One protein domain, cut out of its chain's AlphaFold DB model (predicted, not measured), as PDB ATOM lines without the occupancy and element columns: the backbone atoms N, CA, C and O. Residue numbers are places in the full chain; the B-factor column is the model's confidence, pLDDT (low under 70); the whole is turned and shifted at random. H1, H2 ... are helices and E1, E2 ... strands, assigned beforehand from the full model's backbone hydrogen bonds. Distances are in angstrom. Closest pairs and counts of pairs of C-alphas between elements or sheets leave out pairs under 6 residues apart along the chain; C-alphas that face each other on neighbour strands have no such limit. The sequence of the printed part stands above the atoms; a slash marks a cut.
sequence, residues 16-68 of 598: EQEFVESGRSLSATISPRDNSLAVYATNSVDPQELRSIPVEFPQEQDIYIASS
ATOM      1  N   GLU A  16     102.964  15.053 161.781       74.00
ATOM      2  CA  GLU A  16     103.633  14.049 162.623       74.00
ATOM      3  C   GLU A  16     103.590  12.645 161.999       74.00
ATOM      4  O   GLU A  16     104.593  11.931 162.010       74.00
ATOM      5  N   GLN A  17     102.453  12.266 161.404       70.88
ATOM      6  CA  GLN A  17     102.316  10.992 160.689       70.88
ATOM      7  C   GLN A  17     103.187  10.952 159.431       70.88
ATOM      8  O   GLN A  17     103.875   9.961 159.222       70.88
ATOM      9  N   GLU A  18     103.246  12.042 158.662       69.56
ATOM     10  CA  GLU A  18     104.096  12.140 157.467       69.56
ATOM     11  C   GLU A  18     105.589  12.024 157.820       69.56
ATOM     12  O   GLU A  18     106.354  11.382 157.102       69.56
ATOM     13  N   PHE A  19     106.018  12.576 158.961       73.69
ATOM     14  CA  PHE A  19     107.399  12.445 159.427       73.69
ATOM     15  C   PHE A  19     107.758  11.008 159.811       73.69
ATOM     16  O   PHE A  19     108.818  10.516 159.420       73.69
ATOM     17  N   VAL A  20     106.874  10.315 160.530       72.81
ATOM     18  CA  VAL A  20     107.082   8.907 160.895       72.81
ATOM     19  C   VAL A  20     107.047   8.015 159.649       72.81
ATOM     20  O   VAL A  20     107.908   7.151 159.486       72.81
ATOM     21  N   GLU A  21     106.108   8.261 158.731       70.25
ATOM     22  CA  GLU A  21     105.992   7.551 157.452       70.25
ATOM     23  C   GLU A  21     107.190   7.803 156.524       70.25
ATOM     24  O   GLU A  21     107.569   6.916 155.759       70.25
ATOM     25  N   SER A  22     107.854   8.960 156.637       70.00
ATOM     26  CA  SER A  22     109.098   9.255 155.908       70.00
ATOM     27  C   SER A  22     110.303   8.416 156.364       70.00
ATOM     28  O   SER A  22     111.376   8.492 155.763       70.00
ATOM     29  N   GLY A  23     110.155   7.626 157.435       69.88
ATOM     30  CA  GLY A  23     111.232   6.822 158.009       69.88
ATOM     31  C   GLY A  23     112.288   7.651 158.743       69.88
ATOM     32  O   GLY A  23     113.388   7.153 158.995       69.88
ATOM     33  N   ARG A  24     111.986   8.912 159.082       74.62
ATOM     34  CA  ARG A  24     112.865   9.800 159.850       74.62
ATOM     35  C   ARG A  24     112.532   9.734 161.342       74.62
ATOM     36  O   ARG A  24     111.407   9.473 161.751       74.62
ATOM     37  N   SER A  25     113.545   9.967 162.163       79.44
ATOM     38  CA  SER A  25     113.464  10.058 163.619       79.44
ATOM     39  C   SER A  25     114.281  11.251 164.107       79.44
ATOM     40  O   SER A  25     115.152  11.754 163.399       79.44
ATOM     41  N   LEU A  26     113.999  11.728 165.317       82.50
ATOM     42  CA  LEU A  26     114.809  12.750 165.972       82.50
ATOM     43  C   LEU A  26     116.028  12.102 166.627       82.50
ATOM     44  O   LEU A  26     115.909  11.118 167.353       82.50
ATOM     45  N   SER A  27     117.201  12.673 166.389       84.25
ATOM     46  CA  SER A  27     118.438  12.321 167.075       84.25
ATOM     47  C   SER A  27     119.045  13.541 167.734       84.25
ATOM     48  O   SER A  27     118.881  14.670 167.271       84.25
ATOM     49  N   ALA A  28     119.751  13.299 168.831       86.25
ATOM     50  CA  ALA A  28     120.455  14.335 169.555       86.25
ATOM     51  C   ALA A  28     121.867  13.862 169.907       86.25
ATOM     52  O   ALA A  28     122.069  12.706 170.273       86.25
ATOM     53  N   THR A  29     122.845  14.754 169.779       86.62
ATOM     54  CA  THR A  29     124.242  14.518 170.152       86.62
ATOM     55  C   THR A  29     124.695  15.613 171.100       86.62
ATOM     56  O   THR A  29     124.590  16.798 170.786       86.62
ATOM     57  N   ILE A  30     125.212  15.213 172.258       85.06
ATOM     58  CA  ILE A  30     125.785  16.130 173.243       85.06
ATOM     59  C   ILE A  30     127.207  16.482 172.805       85.06
ATOM     60  O   ILE A  30     127.984  15.611 172.403       85.06
ATOM     61  N   SER A  31     127.549  17.761 172.887       83.88
ATOM     62  CA  SER A  31     128.895  18.244 172.628       83.88
ATOM     63  C   SER A  31     129.875  17.678 173.657       83.88
ATOM     64  O   SER A  31     129.622  17.711 174.861       83.88
ATOM     65  N   PRO A  32     131.040  17.176 173.222       78.25
ATOM     66  CA  PRO A  32     132.088  16.769 174.148       78.25
ATOM     67  C   PRO A  32     132.784  17.976 174.802       78.25
ATOM     68  O   PRO A  32     133.478  17.807 175.802       78.25
ATOM     69  N   ARG A  33     132.654  19.186 174.239       76.00
ATOM     70  CA  ARG A  33     133.432  20.365 174.650       76.00
ATOM     71  C   ARG A  33     132.757  21.170 175.758       76.00
ATOM     72  O   ARG A  33     133.435  21.676 176.645       76.00
ATOM     73  N   ASP A  34     131.448  21.307 175.670       80.88
ATOM     74  CA  ASP A  34     130.613  22.164 176.505       80.88
ATOM     75  C   ASP A  34     129.255  21.494 176.724       80.88
ATOM     76  O   ASP A  34     129.023  20.369 176.284       80.88
ATOM     77  N   ASN A  35     128.347  22.188 177.401       82.31
ATOM     78  CA  ASN A  35     127.012  21.669 177.681       82.31
ATOM     79  C   ASN A  35     126.028  21.914 176.525       82.31
ATOM     80  O   ASN A  35     124.825  22.082 176.751       82.31
ATOM     81  N   SER A  36     126.533  21.970 175.287       86.00
ATOM     82  CA  SER A  36     125.695  22.122 174.102       86.00
ATOM     83  C   SER A  36     125.170  20.781 173.583       86.00
ATOM     84  O   SER A  36     125.756  19.718 173.779       86.00
ATOM     85  N   LEU A  37     124.013  20.833 172.935       87.62
ATOM     86  CA  LEU A  37     123.270  19.718 172.378       87.62
ATOM     87  C   LEU A  37     122.911  20.069 170.939       87.62
ATOM     88  O   LEU A  37     122.270  21.089 170.694       87.62
ATOM     89  N   ALA A  38     123.286  19.210 169.999       87.75
ATOM     90  CA  ALA A  38     122.817  19.286 168.626       87.75
ATOM     91  C   ALA A  38     121.629  18.337 168.444       87.75
ATOM     92  O   ALA A  38     121.743  17.155 168.763       87.75
ATOM     93  N   VAL A  39     120.513  18.830 167.915       87.44
ATOM     94  CA  VAL A  39     119.316  18.050 167.582       87.44
ATOM     95  C   VAL A  39     119.108  18.095 166.073       87.44
ATOM     96  O   VAL A  39     119.170  19.162 165.464       87.44
ATOM     97  N   TYR A  40     118.884  16.937 165.458       85.81
ATOM     98  CA  TYR A  40     118.744  16.803 164.011       85.81
ATOM     99  C   TYR A  40     117.880  15.594 163.639       85.81
ATOM    100  O   TYR A  40     117.750  14.636 164.403       85.81
ATOM    101  N   ALA A  41     117.286  15.617 162.447       83.75
ATOM    102  CA  ALA A  41     116.573  14.461 161.910       83.75
ATOM    103  C   ALA A  41     117.564  13.388 161.418       83.75
ATOM    104  O   ALA A  41     118.541  13.682 160.742       83.75
ATOM    105  N   THR A  42     117.329  12.120 161.713       79.56
ATOM    106  CA  THR A  42     118.105  11.009 161.153       79.56
ATOM    107  C   THR A  42     117.174   9.958 160.581       79.56
ATOM    108  O   THR A  42     115.993   9.911 160.919       79.56
ATOM    109  N   ASN A  43     117.695   9.077 159.740       75.19
ATOM    110  CA  ASN A  43     116.921   7.953 159.238       75.19
ATOM    111  C   ASN A  43     116.804   6.883 160.330       75.19
ATOM    112  O   ASN A  43     117.794   6.510 160.955       75.19
ATOM    113  N   SER A  44     115.586   6.396 160.552       66.69
ATOM    114  CA  SER A  44     115.266   5.354 161.532       66.69
ATOM    115  C   SER A  44     115.458   3.934 160.984       66.69
ATOM    116  O   SER A  44     115.273   2.968 161.724       66.69
ATOM    117  N   VAL A  45     115.767   3.797 159.693       62.81
ATOM    118  CA  VAL A  45     115.747   2.529 158.953       62.81
ATOM    119  C   VAL A  45     117.168   2.120 158.547       62.81
ATOM    120  O   VAL A  45     117.992   2.969 158.201       62.81
ATOM    121  N   ASP A  46     117.450   0.815 158.583       59.88
ATOM    122  CA  ASP A  46     118.740   0.213 158.225       59.88
ATOM    123  C   ASP A  46     119.156   0.617 156.782       59.88
ATOM    124  O   ASP A  46     118.309   0.602 155.876       59.88
ATOM    125  N   PRO A  47     120.434   0.957 156.492       58.78
ATOM    126  CA  PRO A  47     120.863   1.472 155.183       58.78
ATOM    127  C   PRO A  47     120.550   0.562 153.987       58.78
ATOM    128  O   PRO A  47     120.579   1.014 152.840       58.78
ATOM    129  N   GLN A  48     120.284  -0.726 154.228       56.25
ATOM    130  CA  GLN A  48     119.923  -1.689 153.190       56.25
ATOM    131  C   GLN A  48     118.445  -1.620 152.777       56.25
ATOM    132  O   GLN A  48     118.152  -1.817 151.598       56.25
ATOM    133  N   GLU A  49     117.529  -1.276 153.686       55.69
ATOM    134  CA  GLU A  49     116.091  -1.157 153.393       55.69
ATOM    135  C   GLU A  49     115.753   0.186 152.721       55.69
ATOM    136  O   GLU A  49     114.874   0.251 151.857       55.69
ATOM    137  N   LEU A  50     116.544   1.231 152.992       52.84
ATOM    138  CA  LEU A  50     116.459   2.559 152.361       52.84
ATOM    139  C   LEU A  50     116.616   2.545 150.830       52.84
ATOM    140  O   LEU A  50     116.144   3.454 150.155       52.84
ATOM    141  N   ARG A  51     117.243   1.513 150.250       54.66
ATOM    142  CA  ARG A  51     117.384   1.381 148.786       54.66
ATOM    143  C   ARG A  51     116.084   0.993 148.076       54.66
ATOM    144  O   ARG A  51     116.031   1.059 146.851       54.66
ATOM    145  N   SER A  52     115.075   0.548 148.824       54.28
ATOM    146  CA  SER A  52     113.803   0.054 148.285       54.28
ATOM    147  C   SER A  52     112.658   1.069 148.358       54.28
ATOM    148  O   SER A  52     111.612   0.837 147.753       54.28
ATOM    149  N   ILE A  53     112.861   2.199 149.044       55.88
ATOM    150  CA  ILE A  53     111.831   3.214 149.283       55.88
ATOM    151  C   ILE A  53     112.186   4.479 148.482       55.88
ATOM    152  O   ILE A  53     113.262   5.041 148.685       55.88
ATOM    153  N   PRO A  54     111.322   4.946 147.561       48.09
ATOM    154  CA  PRO A  54     111.547   6.179 146.818       48.09
ATOM    155  C   PRO A  54     111.177   7.374 147.708       48.09
ATOM    156  O   PRO A  54     110.090   7.928 147.583       48.09
ATOM    157  N   VAL A  55     112.055   7.742 148.644       57.44
ATOM    158  CA  VAL A  55     111.881   8.951 149.465       57.44
ATOM    159  C   VAL A  55     112.808  10.039 148.929       57.44
ATOM    160  O   VAL A  55     114.030   9.891 148.951       57.44
ATOM    161  N   GLU A  56     112.232  11.128 148.419       54.31
ATOM    162  CA  GLU A  56     112.974  12.358 148.134       54.31
ATOM    163  C   GLU A  56     113.307  13.036 149.465       54.31
ATOM    164  O   GLU A  56     112.447  13.614 150.128       54.31
ATOM    165  N   PHE A  57     114.565  12.926 149.891       58.44
ATOM    166  CA  PHE A  57     115.046  13.647 151.064       58.44
ATOM    167  C   PHE A  57     115.315  15.115 150.702       58.44
ATOM    168  O   PHE A  57     115.880  15.379 149.633       58.44
ATOM    169  N   PRO A  58     114.982  16.075 151.582       60.44
ATOM    170  CA  PRO A  58     115.422  17.450 151.399       60.44
ATOM    171  C   PRO A  58     116.959  17.497 151.370       60.44
ATOM    172  O   PRO A  58     117.614  16.886 152.214       60.44
ATOM    173  N   GLN A  59     117.542  18.202 150.391       57.41
ATOM    174  CA  GLN A  59     119.002  18.366 150.274       57.41
ATOM    175  C   GLN A  59     119.603  19.179 151.430       57.41
ATOM    176  O   GLN A  59     120.782  19.022 151.740       57.41
ATOM    177  N   GLU A  60     118.790  20.023 152.066       64.12
ATOM    178  CA  GLU A  60     119.163  20.850 153.208       64.12
ATOM    179  C   GLU A  60     118.437  20.342 154.453       64.12
ATOM    180  O   GLU A  60     117.223  20.131 154.445       64.12
ATOM    181  N   GLN A  61     119.196  20.099 155.517       73.00
ATOM    182  CA  GLN A  61     118.663  19.634 156.784       73.00
ATOM    183  C   GLN A  61     119.123  20.560 157.902       73.00
ATOM    184  O   GLN A  61     120.324  20.729 158.117       73.00
ATOM    185  N   ASP A  62     118.158  21.087 158.645       79.88
ATOM    186  CA  ASP A  62     118.436  21.940 159.790       79.88
ATOM    187  C   ASP A  62     119.051  21.139 160.945       79.88
ATOM    188  O   ASP A  62     118.624  20.026 161.281       79.88
ATOM    189  N   ILE A  63     120.078  21.731 161.553       83.75
ATOM    190  CA  ILE A  63     120.703  21.258 162.786       83.75
ATOM    191  C   ILE A  63     120.453  22.326 163.841       83.75
ATOM    192  O   ILE A  63     120.908  23.462 163.714       83.75
ATOM    193  N   TYR A  64     119.748  21.949 164.900       85.75
ATOM    194  CA  TYR A  64     119.436  22.837 166.010       85.75
ATOM    195  C   TYR A  64     120.499  22.689 167.078       85.75
ATOM    196  O   TYR A  64     120.797  21.573 167.492       85.75
ATOM    197  N   ILE A  65     121.046  23.803 167.550       85.31
ATOM    198  CA  ILE A  65     122.012  23.810 168.645       85.31
ATOM    199  C   ILE A  65     121.350  24.470 169.846       85.31
ATOM    200  O   ILE A  65     120.869  25.597 169.764       85.31
ATOM    201  N   ALA A  66     121.333  23.757 170.962       82.75
ATOM    202  CA  ALA A  66     120.904  24.249 172.260       82.75
ATOM    203  C   ALA A  66     122.061  24.135 173.256       82.75
ATOM    204  O   ALA A  66     123.002  23.382 173.032       82.75
ATOM    205  N   SER A  67     121.997  24.860 174.368       80.44
ATOM    206  CA  SER A  67     122.902  24.678 175.507       80.44
ATOM    207  C   SER A  67     122.069  24.541 176.768       80.44
ATOM    208  O   SER A  67     121.098  25.278 176.933       80.44
ATOM    209  N   SER A  68     122.428  23.606 177.651       75.31
ATOM    210  CA  SER A  68     121.720  23.442 178.927       75.31
ATOM    211  C   SER A  68     121.979  24.598 179.898       75.31
ATOM    212  O   SER A  68     121.191  24.812 180.815       75.31
TER     213      SER A  68
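Overview. This is residues 16 to 68 of the 598 residues of the protein "Nuclear pore complex protein Nup85" of Bondarzewia mesenterica (UniProt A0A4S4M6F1). A narrow sheet of three antiparallel strands makes one end of an elongated model: E1 and E2 form a long hairpin, and the shorter E3 runs beside the half of E2 nearest the hairpin's turn. Past the other end of the sheet, residues 44 to 62 make a wide, open loop, which holds the short helix H2 and comes back to E3, while the short helix H1 lies near the beginning of E1. The printed part has 53 residues, with two named helices and three named strands along the chain in the order H1, E1, E2, H2, E3; the sheet's order is E1, E2, E3, and the class is mixed, helices and strands. The whole is loose, with a radius of gyration of the C-alphas of 13.5 A, and the C-alphas span 40 by 22 by 20 A.

Along the chain. The longest strand by residues, E2, is residues 36 to 43 and measures 22.3 A from first to last C-alpha. E1, residues 24 to 30, measures 19.7 A, from C-alpha 24 at (112.865, 9.800, 159.850). E3, residues 63 to 67, measures 13.4 A and ends with C-alpha 67 at (122.902, 24.678, 175.507). H1 is residues 16 to 21, 8.6 A long, with C-alpha 16 at (103.633, 14.049, 162.623). H2 is residues 49 to 52, 5.7 A long.

Arrangement. E2 is the inner strand of the sheet, and E1 and E3 are its edge strands. E1 and E2, a hairpin, are antiparallel at 156 degrees, with N 27 and O 40 at 2.8 A and N 38 and O 29 at 2.9 A, within hydrogen-bond range. E2 and E3 are antiparallel at 152 degrees, with N 37 and O 66 at 2.7 A, within hydrogen-bond range; C-alphas 36 and 67 face each other at 4.0 A, and 40 and 63 at 5.0 A. H1 is only just not on the sheet, with 4 pairs of C-alphas within 10 A, one pair short. The closest C-alphas of H1 and E1 are those of Phe 19 and Ser 25, 7.7 A apart. H2 is not on the sheet, and it is apart from E1 and from H1. In H1 every O i to N i+4 pair is within hydrogen-bond range; H2 is too short for such a pair, and its one O i to N i+3 pair is within range.

Size, cuts and confidence. The two C-alphas farthest apart, those of Asp 34 and Ser 52, are 39.6 A from each other. The printed part has no cut and no long link: H2 to E3, with 10 residues between them, is short, and the other links are tight. Mean pLDDT of the printed part is 72.6; residues 18, 23 and 44 to 60 are under 70.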